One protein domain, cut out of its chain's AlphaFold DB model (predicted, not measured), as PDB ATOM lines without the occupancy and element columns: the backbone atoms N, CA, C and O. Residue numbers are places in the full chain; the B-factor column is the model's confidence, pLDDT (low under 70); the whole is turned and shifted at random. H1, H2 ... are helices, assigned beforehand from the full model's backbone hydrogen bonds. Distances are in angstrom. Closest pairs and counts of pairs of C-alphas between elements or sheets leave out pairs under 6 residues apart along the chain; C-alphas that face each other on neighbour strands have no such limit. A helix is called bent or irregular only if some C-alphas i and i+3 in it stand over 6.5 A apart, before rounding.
ATOM      1  N   ALA A  12     129.011 110.904  64.253       66.88
ATOM      2  CA  ALA A  12     127.973 111.813  63.783       66.88
ATOM      3  C   ALA A  12     126.702 111.721  64.642       66.88
ATOM      4  O   ALA A  12     126.205 112.750  65.089       66.88
ATOM      5  N   GLU A  13     126.228 110.510  64.961       65.12
ATOM      6  CA  GLU A  13     125.093 110.309  65.877       65.12
ATOM      7  C   GLU A  13     125.407 110.818  67.287       65.12
ATOM      8  O   GLU A  13     124.554 111.433  67.919       65.12
ATOM      9  N   ARG A  14     126.650 110.660  67.765       65.50
ATOM     10  CA  ARG A  14     127.088 111.252  69.040       65.50
ATOM     11  C   ARG A  14     127.027 112.771  69.025       65.50
ATOM     12  O   ARG A  14     126.582 113.368  69.998       65.50
ATOM     13  N   ARG A  15     127.492 113.409  67.950       66.31
ATOM     14  CA  ARG A  15     127.415 114.869  67.806       66.31
ATOM     15  C   ARG A  15     125.964 115.328  67.718       66.31
ATOM     16  O   ARG A  15     125.626 116.294  68.389       66.31
ATOM     17  N   ALA A  16     125.120 114.616  66.978       66.44
ATOM     18  CA  ALA A  16     123.692 114.904  66.881       66.44
ATOM     19  C   ALA A  16     122.980 114.778  68.238       66.44
ATOM     20  O   ALA A  16     122.233 115.675  68.616       66.44
ATOM     21  N   GLU A  17     123.270 113.731  69.016       66.44
ATOM     22  CA  GLU A  17     122.715 113.560  70.366       66.44
ATOM     23  C   GLU A  17     123.177 114.679  71.316       66.44
ATOM     24  O   GLU A  17     122.377 115.227  72.069       66.44
ATOM     25  N   ILE A  18     124.453 115.075  71.248       65.69
ATOM     26  CA  ILE A  18     124.982 116.198  72.036       65.69
ATOM     27  C   ILE A  18     124.308 117.512  71.630       65.69
ATOM     28  O   ILE A  18     123.986 118.313  72.500       65.69
ATOM     29  N   VAL A  19     124.078 117.740  70.334       68.56
ATOM     30  CA  VAL A  19     123.363 118.926  69.839       68.56
ATOM     31  C   VAL A  19     121.950 118.981  70.391       68.56
ATOM     32  O   VAL A  19     121.548 120.028  70.891       68.56
ATOM     33  N   GLN A  20     121.230 117.858  70.395       67.06
ATOM     34  CA  GLN A  20     119.884 117.790  70.967       67.06
ATOM     35  C   GLN A  20     119.827 118.204  72.442       67.06
ATOM     36  O   GLN A  20     118.781 118.652  72.894       67.06
ATOM     37  N   TRP A  21     120.923 118.106  73.200       65.94
ATOM     38  CA  TRP A  21     120.950 118.577  74.592       65.94
ATOM     39  C   TRP A  21     121.016 120.101  74.726       65.94
ATOM     40  O   TRP A  21     120.808 120.616  75.822       65.94
ATOM     41  N   PHE A  22     121.344 120.816  73.649       70.06
ATOM     42  CA  PHE A  22     121.510 122.268  73.650       70.06
ATOM     43  C   PHE A  22     120.550 122.997  72.706       70.06
ATOM     44  O   PHE A  22     120.432 124.220  72.834       70.06
ATOM     45  N   LEU A  23     119.870 122.274  71.807       72.62
ATOM     46  CA  LEU A  23     118.809 122.802  70.949       72.62
ATOM     47  C   LEU A  23     117.625 123.316  71.765       72.62
ATOM     48  O   LEU A  23     117.481 122.991  72.939       72.62
ATOM     49  N   GLU A  24     116.818 124.140  71.107       74.25
ATOM     50  CA  GLU A  24     115.552 124.623  71.639       74.25
ATOM     51  C   GLU A  24     114.640 123.452  72.036       74.25
ATOM     52  O   GLU A  24     114.395 122.557  71.222       74.25
ATOM     53  N   ASP A  25     114.121 123.462  73.263       71.75
ATOM     54  CA  ASP A  25     113.119 122.499  73.710       71.75
ATOM     55  C   ASP A  25     111.711 123.099  73.591       71.75
ATOM     56  O   ASP A  25     111.278 123.924  74.394       71.75
ATOM     57  N   GLU A  26     110.950 122.663  72.583       71.25
ATOM     58  CA  GLU A  26     109.600 123.181  72.318       71.25
ATOM     59  C   GLU A  26     108.613 122.962  73.479       71.25
ATOM     60  O   GLU A  26     107.567 123.617  73.536       71.25
ATOM     61  N   ARG A  27     108.932 122.061  74.419       66.75
ATOM     62  CA  ARG A  27     108.138 121.832  75.634       66.75
ATOM     63  C   ARG A  27     108.252 122.996  76.623       66.75
ATOM     64  O   ARG A  27     107.375 123.127  77.479       66.75
ATOM     65  N   PHE A  28     109.282 123.836  76.497       70.00
ATOM     66  CA  PHE A  28     109.568 124.972  77.371       70.00
ATOM     67  C   PHE A  28     109.642 126.270  76.546       70.00
ATOM     68  O   PHE A  28     110.670 126.614  75.966       70.00
ATOM     69  N   PRO A  29     108.542 127.040  76.462       70.56
ATOM     70  CA  PRO A  29     108.494 128.275  75.676       70.56
ATOM     71  C   PRO A  29     109.544 129.324  76.076       70.56
ATOM     72  O   PRO A  29     109.918 130.170  75.262       70.56
ATOM     73  N   GLU A  30     110.003 129.289  77.327       75.06
ATOM     74  CA  GLU A  30     111.049 130.149  77.867       75.06
ATOM     75  C   GLU A  30     112.425 129.891  77.233       75.06
ATOM     76  O   GLU A  30     113.246 130.815  77.208       75.06
ATOM     77  N   ASP A  31     112.662 128.719  76.632       76.44
ATOM     78  CA  ASP A  31     113.948 128.397  76.004       76.44
ATOM     79  C   ASP A  31     114.260 129.334  74.848       76.44
ATOM     80  O   ASP A  31     115.359 129.878  74.711       76.44
ATOM     81  N   LYS A  32     113.228 129.598  74.042       80.31
ATOM     82  CA  LYS A  32     113.279 130.547  72.928       80.31
ATOM     83  C   LYS A  32     113.791 131.898  73.394       80.31
ATOM     84  O   LYS A  32     114.591 132.536  72.711       80.31
ATOM     85  N   LEU A  33     113.338 132.341  74.567       83.75
ATOM     86  CA  LEU A  33     113.760 133.608  75.143       83.75
ATOM     87  C   LEU A  33     115.222 133.546  75.600       83.75
ATOM     88  O   LEU A  33     115.971 134.482  75.330       83.75
ATOM     89  N   VAL A  34     115.645 132.461  76.251       85.06
ATOM     90  CA  VAL A  34     117.036 132.255  76.688       85.06
ATOM     91  C   VAL A  34     117.996 132.268  75.498       85.06
ATOM     92  O   VAL A  34     119.001 132.985  75.526       85.06
ATOM     93  N   LEU A  35     117.673 131.541  74.429       86.75
ATOM     94  CA  LEU A  35     118.468 131.501  73.201       86.75
ATOM     95  C   LEU A  35     118.491 132.867  72.502       86.75
ATOM     96  O   LEU A  35     119.565 133.354  72.141       86.75
ATOM     97  N   ALA A  36     117.344 133.544  72.392       89.00
ATOM     98  CA  ALA A  36     117.263 134.885  71.808       89.00
ATOM     99  C   ALA A  36     118.077 135.925  72.600       89.00
ATOM    100  O   ALA A  36     118.760 136.769  72.010       89.00
ATOM    101  N   LEU A  37     118.047 135.859  73.935       90.81
ATOM    102  CA  LEU A  37     118.881 136.697  74.798       90.81
ATOM    103  C   LEU A  37     120.368 136.383  74.609       90.81
ATOM    104  O   LEU A  37     121.165 137.313  74.494       90.81
ATOM    105  N   GLY A  38     120.739 135.102  74.504       91.44
ATOM    106  CA  GLY A  38     122.105 134.671  74.201       91.44
ATOM    107  C   GLY A  38     122.622 135.256  72.884       91.44
ATOM    108  O   GLY A  38     123.692 135.867  72.865       91.44
ATOM    109  N   CYS A  39     121.832 135.166  71.809       92.69
ATOM    110  CA  CYS A  39     122.151 135.785  70.519       92.69
ATOM    111  C   CYS A  39     122.368 137.296  70.654       92.69
ATOM    112  O   CYS A  39     123.385 137.824  70.205       92.69
ATOM    113  N   ARG A  40     121.452 137.995  71.334       95.00
ATOM    114  CA  ARG A  40     121.546 139.448  71.521       95.00
ATOM    115  C   ARG A  40     122.799 139.857  72.298       95.00
ATOM    116  O   ARG A  40     123.424 140.858  71.954       95.00
ATOM    117  N   LEU A  41     123.171 139.110  73.336       95.94
ATOM    118  CA  LEU A  41     124.381 139.381  74.117       95.94
ATOM    119  C   LEU A  41     125.646 139.224  73.266       95.94
ATOM    120  O   LEU A  41     126.521 140.089  73.323       95.94
ATOM    121  N   ILE A  42     125.714 138.179  72.434       95.75
ATOM    122  CA  ILE A  42     126.816 137.981  71.481       95.75
ATOM    123  C   ILE A  42     126.882 139.153  70.498       95.75
ATOM    124  O   ILE A  42     127.944 139.741  70.320       95.75
ATOM    125  N   GLU A  43     125.761 139.551  69.898       95.75
ATOM    126  CA  GLU A  43     125.737 140.676  68.957       95.75
ATOM    127  C   GLU A  43     126.227 141.988  69.578       95.75
ATOM    128  O   GLU A  43     126.994 142.728  68.959       95.75
ATOM    129  N   GLU A  44     125.782 142.313  70.791       95.88
ATOM    130  CA  GLU A  44     126.192 143.544  71.465       95.88
ATOM    131  C   GLU A  44     127.669 143.481  71.899       95.88
ATOM    132  O   GLU A  44     128.366 144.496  71.811       95.88
ATOM    133  N   ARG A  45     128.187 142.295  72.251       95.12
ATOM    134  CA  ARG A  45     129.623 142.060  72.478       95.12
ATOM    135  C   ARG A  45     130.455 142.250  71.208       95.12
ATOM    136  O   ARG A  45     131.509 142.885  71.264       95.12
ATOM    137  N   LEU A  46     129.979 141.762  70.062       93.12
ATOM    138  CA  LEU A  46     130.638 141.939  68.760       93.12
ATOM    139  C   LEU A  46     130.644 143.405  68.306       93.12
ATOM    140  O   LEU A  46     131.578 143.845  67.642       93.12
ATOM    141  N   LYS A  47     129.634 144.186  68.708       95.19
ATOM    142  CA  LYS A  47     129.581 145.647  68.504       95.19
ATOM    143  C   LYS A  47     130.444 146.430  69.508       95.19
ATOM    144  O   LYS A  47     130.447 147.658  69.455       95.19
ATOM    145  N   GLY A  48     131.132 145.752  70.431       93.06
ATOM    146  CA  GLY A  48     131.975 146.372  71.458       93.06
ATOM    147  C   GLY A  48     131.202 147.107  72.557       93.06
ATOM    148  O   GLY A  48     131.755 147.998  73.194       93.06
ATOM    149  N   LYS A  49     129.919 146.787  72.757       94.31
ATOM    150  CA  LYS A  49     129.065 147.441  73.764       94.31
ATOM    151  C   LYS A  49     129.017 146.705  75.103       94.31
ATOM    152  O   LYS A  49     128.576 147.287  76.088       94.31
ATOM    153  N   LEU A  50     129.397 145.431  75.112       93.81
ATOM    154  CA  LEU A  50     129.468 144.576  76.295       93.81
ATOM    155  C   LEU A  50     130.858 143.949  76.378       93.81
ATOM    156  O   LEU A  50     131.523 143.813  75.352       93.81
ATOM    157  N   ASP A  51     131.248 143.534  77.579       93.31
ATOM    158  CA  ASP A  51     132.505 142.834  77.848       93.31
ATOM    159  C   ASP A  51     132.312 141.307  77.895       93.31
ATOM    160  O   ASP A  51     131.226 140.773  77.663       93.31
ATOM    161  N   ASN A  52     133.378 140.573  78.222       90.44
ATOM    162  CA  ASN A  52     133.387 139.105  78.294       90.44
ATOM    163  C   ASN A  52     132.510 138.529  79.429       90.44
ATOM    164  O   ASN A  52     132.410 137.313  79.572       90.44
ATOM    165  N   GLU A  53     131.863 139.366  80.238       92.06
ATOM    166  CA  GLU A  53     130.906 138.927  81.263       92.06
ATOM    167  C   GLU A  53     129.667 138.256  80.654       92.06
ATOM    168  O   GLU A  53     129.020 137.452  81.319       92.06
ATOM    169  N   ILE A  54     129.380 138.479  79.363       93.81
ATOM    170  CA  ILE A  54     128.278 137.796  78.667       93.81
ATOM    171  C   ILE A  54     128.363 136.266  78.761       93.81
ATOM    172  O   ILE A  54     127.335 135.593  78.715       93.81
ATOM    173  N   TYR A  55     129.569 135.707  78.923       93.88
ATOM    174  CA  TYR A  55     129.781 134.266  79.030       93.88
ATOM    175  C   TYR A  55     129.297 133.683  80.353       93.88
ATOM    176  O   TYR A  55     129.137 132.473  80.431       93.88
ATOM    177  N   GLU A  56     129.003 134.498  81.367       91.31
ATOM    178  CA  GLU A  56     128.325 134.027  82.578       91.31
ATOM    179  C   GLU A  56     126.910 133.531  82.283       91.31
ATOM    180  O   GLU A  56     126.438 132.604  82.938       91.31
ATOM    181  N   PHE A  57     126.252 134.098  81.268       90.69
ATOM    182  CA  PHE A  57     124.930 133.659  80.852       90.69
ATOM    183  C   PHE A  57     125.038 132.380  80.005       90.69
ATOM    184  O   PHE A  57     125.578 132.428  78.894       90.69
ATOM    185  N   PRO A  58     124.512 131.223  80.452       85.56
ATOM    186  CA  PRO A  58     124.766 129.969  79.745       85.56
ATOM    187  C   PRO A  58     124.065 129.877  78.376       85.56
ATOM    188  O   PRO A  58     124.517 129.124  77.512       85.56
ATOM    189  N   GLY A  59     123.045 130.706  78.110       88.19
ATOM    190  CA  GLY A  59     122.454 130.844  76.772       88.19
ATOM    191  C   GLY A  59     123.464 131.292  75.704       88.19
ATOM    192  O   GLY A  59     123.389 130.839  74.565       88.19
ATOM    193  N   VAL A  60     124.472 132.098  76.066       92.56
ATOM    194  CA  VAL A  60     125.573 132.471  75.155       92.56
ATOM    195  C   VAL A  60     126.377 131.236  74.753       92.56
ATOM    196  O   VAL A  60     126.626 131.010  73.568       92.56
ATOM    197  N   GLY A  61     126.746 130.404  75.727       91.00
ATOM    198  CA  GLY A  61     127.448 129.152  75.476       91.00
ATOM    199  C   GLY A  61     126.639 128.204  74.591       91.00
ATOM    200  O   GLY A  61     127.183 127.672  73.622       91.00
ATOM    201  N   ARG A  62     125.332 128.055  74.849       88.62
ATOM    202  CA  ARG A  62     124.438 127.223  74.024       88.62
ATOM    203  C   ARG A  62     124.419 127.659  72.565       88.62
ATOM    204  O   ARG A  62     124.562 126.805  71.695       88.62
ATOM    205  N   ILE A  63     124.318 128.959  72.282       91.00
ATOM    206  CA  ILE A  63     124.350 129.473  70.905       91.00
ATOM    207  C   ILE A  63     125.670 129.132  70.212       91.00
ATOM    208  O   ILE A  63     125.659 128.643  69.081       91.00
ATOM    209  N   ILE A  64     126.798 129.327  70.894       92.06
ATOM    210  CA  ILE A  64     128.129 129.042  70.343       92.06
ATOM    211  C   ILE A  64     128.288 127.547  70.032       92.06
ATOM    212  O   ILE A  64     128.730 127.189  68.940       92.06
ATOM    213  N   TYR A  65     127.912 126.669  70.967       88.25
ATOM    214  CA  TYR A  65     128.005 125.218  70.777       88.25
ATOM    215  C   TYR A  65     127.050 124.718  69.695       88.25
ATOM    216  O   TYR A  65     127.461 123.932  68.843       88.25
ATOM    217  N   THR A  66     125.808 125.199  69.692       87.38
ATOM    218  CA  THR A  66     124.788 124.778  68.726       87.38
ATOM    219  C   THR A  66     125.174 125.177  67.309       87.38
ATOM    220  O   THR A  66     125.140 124.329  66.426       87.38
ATOM    221  N   ASN A  67     125.630 126.415  67.079       89.88
ATOM    222  CA  ASN A  67     126.056 126.851  65.743       89.88
ATOM    223  C   ASN A  67     127.262 126.048  65.236       89.88
ATOM    224  O   ASN A  67     127.275 125.605  64.091       89.88
ATOM    225  N   ALA A  68     128.259 125.821  66.098       89.88
ATOM    226  CA  ALA A  68     129.448 125.064  65.723       89.88
ATOM    227  C   ALA A  68     129.125 123.605  65.389       89.88
ATOM    228  O   ALA A  68     129.581 123.080  64.377       89.88
ATOM    229  N   LEU A  69     128.348 122.938  66.243       85.31
ATOM    230  CA  LEU A  69     128.023 121.531  66.056       85.31
ATOM    231  C   LEU A  69     127.035 121.315  64.907       85.31
ATOM    232  O   LEU A  69     127.215 120.357  64.164       85.31
ATOM    233  N   THR A  70     126.049 122.198  64.729       86.56
ATOM    234  CA  THR A  70     125.083 122.108  63.621       86.56
ATOM    235  C   THR A  70     125.798 122.234  62.283       86.56
ATOM    236  O   THR A  70     125.701 121.318  61.476       86.56
ATOM    237  N   GLY A  71     126.639 123.258  62.091       86.44
ATOM    238  CA  GLY A  71     127.378 123.402  60.832       86.44
ATOM    239  C   GLY A  71     128.380 122.267  60.568       86.44
ATOM    240  O   GLY A  71     128.587 121.876  59.425       86.44
ATOM    241  N   LEU A  72     128.959 121.658  61.612       85.31
ATOM    242  CA  LEU A  72     129.782 120.447  61.455       85.31
ATOM    243  C   LEU A  72     128.958 119.202  61.077       85.31
ATOM    244  O   LEU A  72     129.477 118.317  60.403       85.31
ATOM    245  N   ILE A  73     127.715 119.088  61.554       83.56
ATOM    246  CA  ILE A  73     126.813 117.963  61.246       83.56
ATOM    247  C   ILE A  73     126.233 118.107  59.840       83.56
ATOM    248  O   ILE A  73     126.177 117.126  59.101       83.56
ATOM    249  N   GLU A  74     125.817 119.316  59.473       86.38
ATOM    250  CA  GLU A  74     125.226 119.633  58.170       86.38
ATOM    251  C   GLU A  74     126.279 119.676  57.050       86.38
ATOM    252  O   GLU A  74     125.940 119.577  55.873       86.38
ATOM    253  N   GLY A  75     127.565 119.725  57.413       86.06
ATOM    254  CA  GLY A  75     128.690 119.722  56.478       86.06
ATOM    255  C   GLY A  75     129.093 121.111  55.982       86.06
ATOM    256  O   GLY A  75     129.994 121.210  55.149       86.06
ATOM    257  N   ASP A  76     128.478 122.165  56.523       88.75
ATOM    258  CA  ASP A  76     128.834 123.568  56.281       88.75
ATOM    259  C   ASP A  76     130.272 123.882  56.712       88.75
ATOM    260  O   ASP A  76     130.930 124.735  56.115       88.75
ATOM    261  N   PHE A  77     130.773 123.176  57.731       89.25
ATOM    262  CA  PHE A  77     132.142 123.287  58.228       89.25
ATOM    263  C   PHE A  77     132.840 121.926  58.164       89.25
ATOM    264  O   PHE A  77     132.287 120.919  58.607       89.25
ATOM    265  N   GLN A  78     134.080 121.884  57.672       84.94
ATOM    266  CA  GLN A  78     134.935 120.695  57.761       84.94
ATOM    267  C   GLN A  78     135.753 120.692  59.060       84.94
ATOM    268  O   GLN A  78     136.088 119.627  59.588       84.94
ATOM    269  N   GLY A  79     135.998 121.875  59.628       84.81
ATOM    270  CA  GLY A  79     136.662 122.050  60.916       84.81
ATOM    271  C   GLY A  79     136.529 123.471  61.477       84.81
ATOM    272  O   GLY A  79     135.914 124.335  60.849       84.81
ATOM    273  N   PRO A  80     137.084 123.738  62.675       82.50
ATOM    274  CA  PRO A  80     137.026 125.056  63.314       82.50
ATOM    275  C   PRO A  80     137.620 126.205  62.488       82.50
ATOM    276  O   PRO A  80     137.278 127.369  62.690       82.50
ATOM    277  N   GLU A  81     138.517 125.889  61.562       88.31
ATOM    278  CA  GLU A  81     139.091 126.805  60.581       88.31
ATOM    279  C   GLU A  81     138.044 127.419  59.644       88.31
ATOM    280  O   GLU A  81     138.193 128.588  59.279       88.31
ATOM    281  N   ASP A  82     136.971 126.684  59.338       91.75
ATOM    282  CA  ASP A  82     135.894 127.108  58.436       91.75
ATOM    283  C   ASP A  82     134.815 127.931  59.147       91.75
ATOM    284  O   ASP A  82     133.899 128.455  58.512       91.75
ATOM    285  N   PHE A  83     134.901 128.061  60.473       93.25
ATOM    286  CA  PHE A  83     133.912 128.813  61.233       93.25
ATOM    287  C   PHE A  83     133.912 130.295  60.829       93.25
ATOM    288  O   PHE A  83     134.978 130.892  60.628       93.25
ATOM    289  N   PRO A  84     132.728 130.934  60.784       94.75
ATOM    290  CA  PRO A  84     132.636 132.367  60.553       94.75
ATOM    291  C   PRO A  84     133.373 133.146  61.653       94.75
ATOM    292  O   PRO A  84     133.490 132.690  62.793       94.75
ATOM    293  N   ASP A  85     133.845 134.354  61.325       94.75
ATOM    294  CA  ASP A  85     134.691 135.172  62.211       94.75
ATOM    295  C   ASP A  85     134.103 135.363  63.608       94.75
ATOM    296  O   ASP A  85     134.809 135.222  64.608       94.75
ATOM    297  N   TRP A  86     132.798 135.629  63.681       94.62
ATOM    298  CA  TRP A  86     132.106 135.819  64.950       94.62
ATOM    299  C   TRP A  86     132.173 134.568  65.834       94.62
ATOM    300  O   TRP A  86     132.353 134.684  67.045       94.62
ATOM    301  N   LEU A  87     132.063 133.378  65.235       95.19
ATOM    302  CA  LEU A  87     132.036 132.109  65.953       95.19
ATOM    303  C   LEU A  87     133.438 131.741  66.429       95.19
ATOM    304  O   LEU A  87     133.597 131.318  67.572       95.19
ATOM    305  N   ARG A  88     134.465 131.977  65.600       94.69
ATOM    306  CA  ARG A  88     135.872 131.801  66.000       94.69
ATOM    307  C   ARG A  88     136.236 132.711  67.166       94.69
ATOM    308  O   ARG A  88     136.804 132.242  68.153       94.69
ATOM    309  N   LEU A  89     135.869 133.989  67.076       93.88
ATOM    310  CA  LEU A  89     136.106 134.960  68.140       93.88
ATOM    311  C   LEU A  89     135.392 134.542  69.428       93.88
ATOM    312  O   LEU A  89     136.036 134.386  70.464       93.88
ATOM    313  N   ALA A  90     134.087 134.275  69.350       94.38
ATOM    314  CA  ALA A  90     133.290 133.904  70.510       94.38
ATOM    315  C   ALA A  90     133.758 132.589  71.155       94.38
ATOM    316  O   ALA A  90     133.746 132.474  72.378       94.38
ATOM    317  N   GLN A  91     134.211 131.607  70.366       93.69
ATOM    318  CA  GLN A  91     134.800 130.375  70.894       93.69
ATOM    319  C   GLN A  91     136.128 130.617  71.605       93.69
ATOM    320  O   GLN A  91     136.363 130.015  72.653       93.69
ATOM    321  N   SER A  92     136.988 131.477  71.055       93.44
ATOM    322  CA  SER A  92     138.259 131.827  71.694       93.44
ATOM    323  C   SER A  92     138.018 132.521  73.031       93.44
ATOM    324  O   SER A  92     138.557 132.103  74.054       93.44
ATOM    325  N   GLU A  93     137.154 133.535  73.039       94.69
ATOM    326  CA  GLU A  93     136.817 134.296  74.239       94.69
ATOM    327  C   GLU A  93     136.138 133.420  75.300       94.69
ATOM    328  O   GLU A  93     136.525 133.455  76.470       94.69
ATOM    329  N   LEU A  94     135.196 132.559  74.896       93.56
ATOM    330  CA  LEU A  94     134.585 131.583  75.795       93.56
ATOM    331  C   LEU A  94     135.632 130.610  76.351       93.56
ATOM    332  O   LEU A  94     135.617 130.301  77.540       93.56
ATOM    333  N   ALA A  95     136.559 130.115  75.527       91.31
ATOM    334  CA  ALA A  95     137.596 129.195  75.979       91.31
ATOM    335  C   ALA A  95     138.517 129.842  77.022       91.31
ATOM    336  O   ALA A  95     138.820 129.210  78.038       91.31
ATOM    337  N   ASP A  96     138.926 131.087  76.802       93.31
ATOM    338  CA  ASP A  96     139.748 131.838  77.748       93.31
ATOM    339  C   ASP A  96     138.976 132.131  79.036       93.31
ATOM    340  O   ASP A  96     139.479 131.877  80.137       93.31
ATOM    341  N   TRP A  97     137.712 132.541  78.917       93.88
ATOM    342  CA  TRP A  97     136.830 132.740  80.059       93.88
ATOM    343  C   TRP A  97     136.653 131.449  80.874       93.88
ATOM    344  O   TRP A  97     136.764 131.474  82.099       93.88
ATOM    345  N   LEU A  98     136.468 130.288  80.241       90.25
ATOM    346  CA  LEU A  98     136.339 129.001  80.939       90.25
ATOM    347  C   LEU A  98     137.631 128.572  81.651       90.25
ATOM    348  O   LEU A  98     137.558 127.909  82.688       90.25
ATOM    349  N   ARG A  99     138.804 128.925  81.109       89.50
ATOM    350  CA  ARG A  99     140.117 128.613  81.707       89.50
ATOM    351  C   ARG A  99     140.470 129.525  82.878       89.50
ATOM    352  O   ARG A  99     141.247 129.112  83.734       89.50
ATOM    353  N   ALA A 100     139.898 130.725  82.937       89.75
ATOM    354  CA  ALA A 100     140.236 131.726  83.945       89.75
ATOM    355  C   ALA A 100     139.869 131.328  85.391       89.75
ATOM    356  O   ALA A 100     140.368 131.952  86.325       89.75
ATOM    357  N   ALA A 101     139.044 130.291  85.610       85.25
ATOM    358  CA  ALA A 101     138.794 129.765  86.953       85.25
ATOM    359  C   ALA A 101     138.707 128.226  87.013       85.25
ATOM    360  O   ALA A 101     138.067 127.598  86.161       85.25
ATOM    361  N   PRO A 102     139.265 127.593  88.067       79.25
ATOM    362  CA  PRO A 102     139.118 126.161  88.296       79.25
ATOM    363  C   PRO A 102     137.645 125.753  88.395       79.25
ATOM    364  O   PRO A 102     136.840 126.445  89.011       79.25
ATOM    365  N   LYS A 103     137.294 124.592  87.830       78.62
ATOM    366  CA  LYS A 103     135.939 123.994  87.858       78.62
ATOM    367  C   LYS A 103     134.837 124.774  87.118       78.62
ATOM    368  O   LYS A 103     133.748 124.222  86.965       78.62
ATOM    369  N   ARG A 104     135.114 125.976  86.589       83.94
ATOM    370  CA  ARG A 104     134.158 126.773  85.798       83.94
ATOM    371  C   ARG A 104     133.640 125.993  84.598       83.94
ATOM    372  O   ARG A 104     132.440 125.930  84.402       83.94
ATOM    373  N   LYS A 105     134.530 125.308  83.873       81.62
ATOM    374  CA  LYS A 105     134.166 124.490  82.708       81.62
ATOM    375  C   LYS A 105     133.064 123.477  83.017       81.62
ATOM    376  O   LYS A 105     132.009 123.522  82.404       81.62
ATOM    377  N   THR A 106     133.290 122.580  83.975       76.75
ATOM    378  CA  THR A 106     132.318 121.525  84.302       76.75
ATOM    379  C   THR A 106     130.988 122.100  84.777       76.75
ATOM    380  O   THR A 106     129.949 121.614  84.350       76.75
ATOM    381  N   ARG A 107     131.018 123.138  85.624       81.94
ATOM    382  CA  ARG A 107     129.804 123.816  86.091       81.94
ATOM    383  C   ARG A 107     129.051 124.456  84.925       81.94
ATOM    384  O   ARG A 107     127.886 124.157  84.752       81.94
ATOM    385  N   TYR A 108     129.739 125.197  84.067       84.50
ATOM    386  CA  TYR A 108     129.138 125.880  82.927       84.50
ATOM    387  C   TYR A 108     128.468 124.929  81.932       84.50
ATOM    388  O   TYR A 108     127.371 125.197  81.464       84.50
ATOM    389  N   PHE A 109     129.087 123.781  81.637       78.69
ATOM    390  CA  PHE A 109     128.450 122.755  80.805       78.69
ATOM    391  C   PHE A 109     127.193 122.167  81.440       78.69
ATOM    392  O   PHE A 109     126.232 121.894  80.726       78.69
ATOM    393  N   LEU A 110     127.201 121.975  82.761       74.81
ATOM    394  CA  LEU A 110     125.997 121.579  83.476       74.81
ATOM    395  C   LEU A 110     124.958 122.693  83.413       74.81
ATOM    396  O   LEU A 110     123.830 122.396  83.086       74.81
ATOM    397  N   ASP A 111     125.323 123.951  83.634       79.25
ATOM    398  CA  ASP A 111     124.383 125.077  83.621       79.25
ATOM    399  C   ASP A 111     123.756 125.281  82.228       79.25
ATOM    400  O   ASP A 111     122.554 125.504  82.124       79.25
ATOM    401  N   MET A 112     124.531 125.104  81.150       81.56
ATOM    402  CA  MET A 112     124.013 125.082  79.775       81.56
ATOM    403  C   MET A 112     122.992 123.961  79.558       81.56
ATOM    404  O   MET A 112     121.976 124.194  78.917       81.56
ATOM    405  N   ALA A 113     123.246 122.759  80.084       70.56
ATOM    406  CA  ALA A 113     122.302 121.648  79.987       70.56
ATOM    407  C   ALA A 113     121.093 121.827  80.933       70.56
ATOM    408  O   ALA A 113     119.974 121.458  80.587       70.56
ATOM    409  N   ASN A 114     121.314 122.397  82.123       66.12
ATOM    410  CA  ASN A 114     120.377 122.485  83.247       66.12
ATOM    411  C   ASN A 114     119.394 123.643  83.156       66.12
ATOM    412  O   ASN A 114     118.353 123.547  83.815       66.12
ATOM    413  N   LEU A 115     119.740 124.714  82.421       60.75
ATOM    414  CA  LEU A 115     118.899 125.904  82.253       60.75
ATOM    415  C   LEU A 115     117.446 125.488  82.034       60.75
ATOM    416  O   LEU A 115     116.577 126.019  82.695       60.75
ATOM    417  N   GLU A 116     117.187 124.430  81.274       53.88
ATOM    418  CA  GLU A 116     115.823 123.918  81.124       53.88
ATOM    419  C   GLU A 116     115.572 122.602  81.853       53.88
ATOM    420  O   GLU A 116     114.535 122.418  82.490       53.88
ATOM    421  N   SER A 117     116.543 121.686  81.819       47.97
ATOM    422  CA  SER A 117     116.325 120.312  82.278       47.97
ATOM    423  C   SER A 117     116.234 120.145  83.802       47.97
ATOM    424  O   SER A 117     115.682 119.139  84.255       47.97
ATOM    425  N   TYR A 118     116.725 121.095  84.615       48.66
ATOM    426  CA  TYR A 118     116.772 120.911  86.076       48.66
ATOM    427  C   TYR A 118     116.455 122.140  86.938       48.66
ATOM    428  O   TYR A 118     115.946 121.951  88.052       48.66
ATOM    429  N   GLU A 119     116.750 123.366  86.488       46.41
ATOM    430  CA  GLU A 119     116.671 124.554  87.360       46.41
ATOM    431  C   GLU A 119     115.485 125.490  87.085       46.41
ATOM    432  O   GLU A 119     114.885 125.956  88.055       46.41
TER     433      GLU A 119
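What this domain is: This is residues 12 to 119 of the 133 residues of an uncharacterized protein of Sinorhizobium fredii CCBAU 45436 (UniProt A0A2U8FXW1). A crossed helical cluster has H4 as its core: H2 and H6 cross near the beginning of H4 and are about perpendicular to it, H5 packs steeply tilted on its residues 61 to 68, and H1 runs back along it. The short H3 fills in between H2 and H5. The printed part has 108 residues with six named helices, H1 to H6 in chain order, and no named strand; its class is all helix. It is compact, with a radius of gyration of the C-alphas of 13.6 A, and rounded, spanning 35 by 34 by 27 A.

How they stand to each other: H1, residues 12 to 20, touches the hub H4, residues 58 to 74, at a shallow tilt of 29 degrees, opposite ways; the closest C-alphas, of Val 19 and Thr 66, are 6.1 A apart. H2, residues 29 to 46, is about perpendicular to H4 at 90 degrees and touches it with residues 34 to 42 alone, closest at the C-alphas of Gly 38 and Val 60, 4.2 A. H3, residues 52 to 56, touches H2 at Ile 54 and Leu 41, the closest C-alphas, 6.2 A apart. H5, residues 85 to 99, touches H3, the C-alphas of Leu 94 and Tyr 55 being closest at 6.4 A. H5 touches H4 at a steep tilt of 52 degrees, opposite ways, closest at the C-alphas of Leu 87 and Ile 64, 6.6 A. H6, residues 104 to 119, touches H4 with residues 108 to 115 alone, about perpendicular at 88 degrees; the closest C-alphas, of Met 112 and Pro 58, are 4.9 A apart. H5 and H6 touch only at the corner, and only just, with 3 pairs of C-alphas within 8 A, the closest being Leu 98 and Lys 105 at 5.3 A. H1 is apart from H2, H3, H5 and H6. In H1, H4 and H5 every O i to N i+4 pair is within hydrogen-bond range; in H2 it is 13 of 14, in H6 9 of 12, and in H3 0 of 1, with 2 of 2 O i to N i+3 pairs.

Where its parts are: H1 begins at C-alpha 12, (127.973, 111.813, 63.783), and is 12.4 A long. H2 measures 26.9 A, H3 8.4 A, H4 23.9 A from C-alpha 58 at (124.766, 129.969, 79.745), and H5 21.3 A. H6, 17.7 A long, ends at C-alpha 119, (116.671, 124.554, 87.360); it is irregular, only just, with C-alphas 113 and 116 7.0 A apart, and has a kink of 61 degrees near residue 113.

The domain as a whole: The C-alphas farthest apart, of Glu 13 and Lys 49, are 38.2 A apart. The printed part has no cut and no long link. Its mean pLDDT is 83.4; residues 12 to 21, 27 and 114 to 119 are under 70.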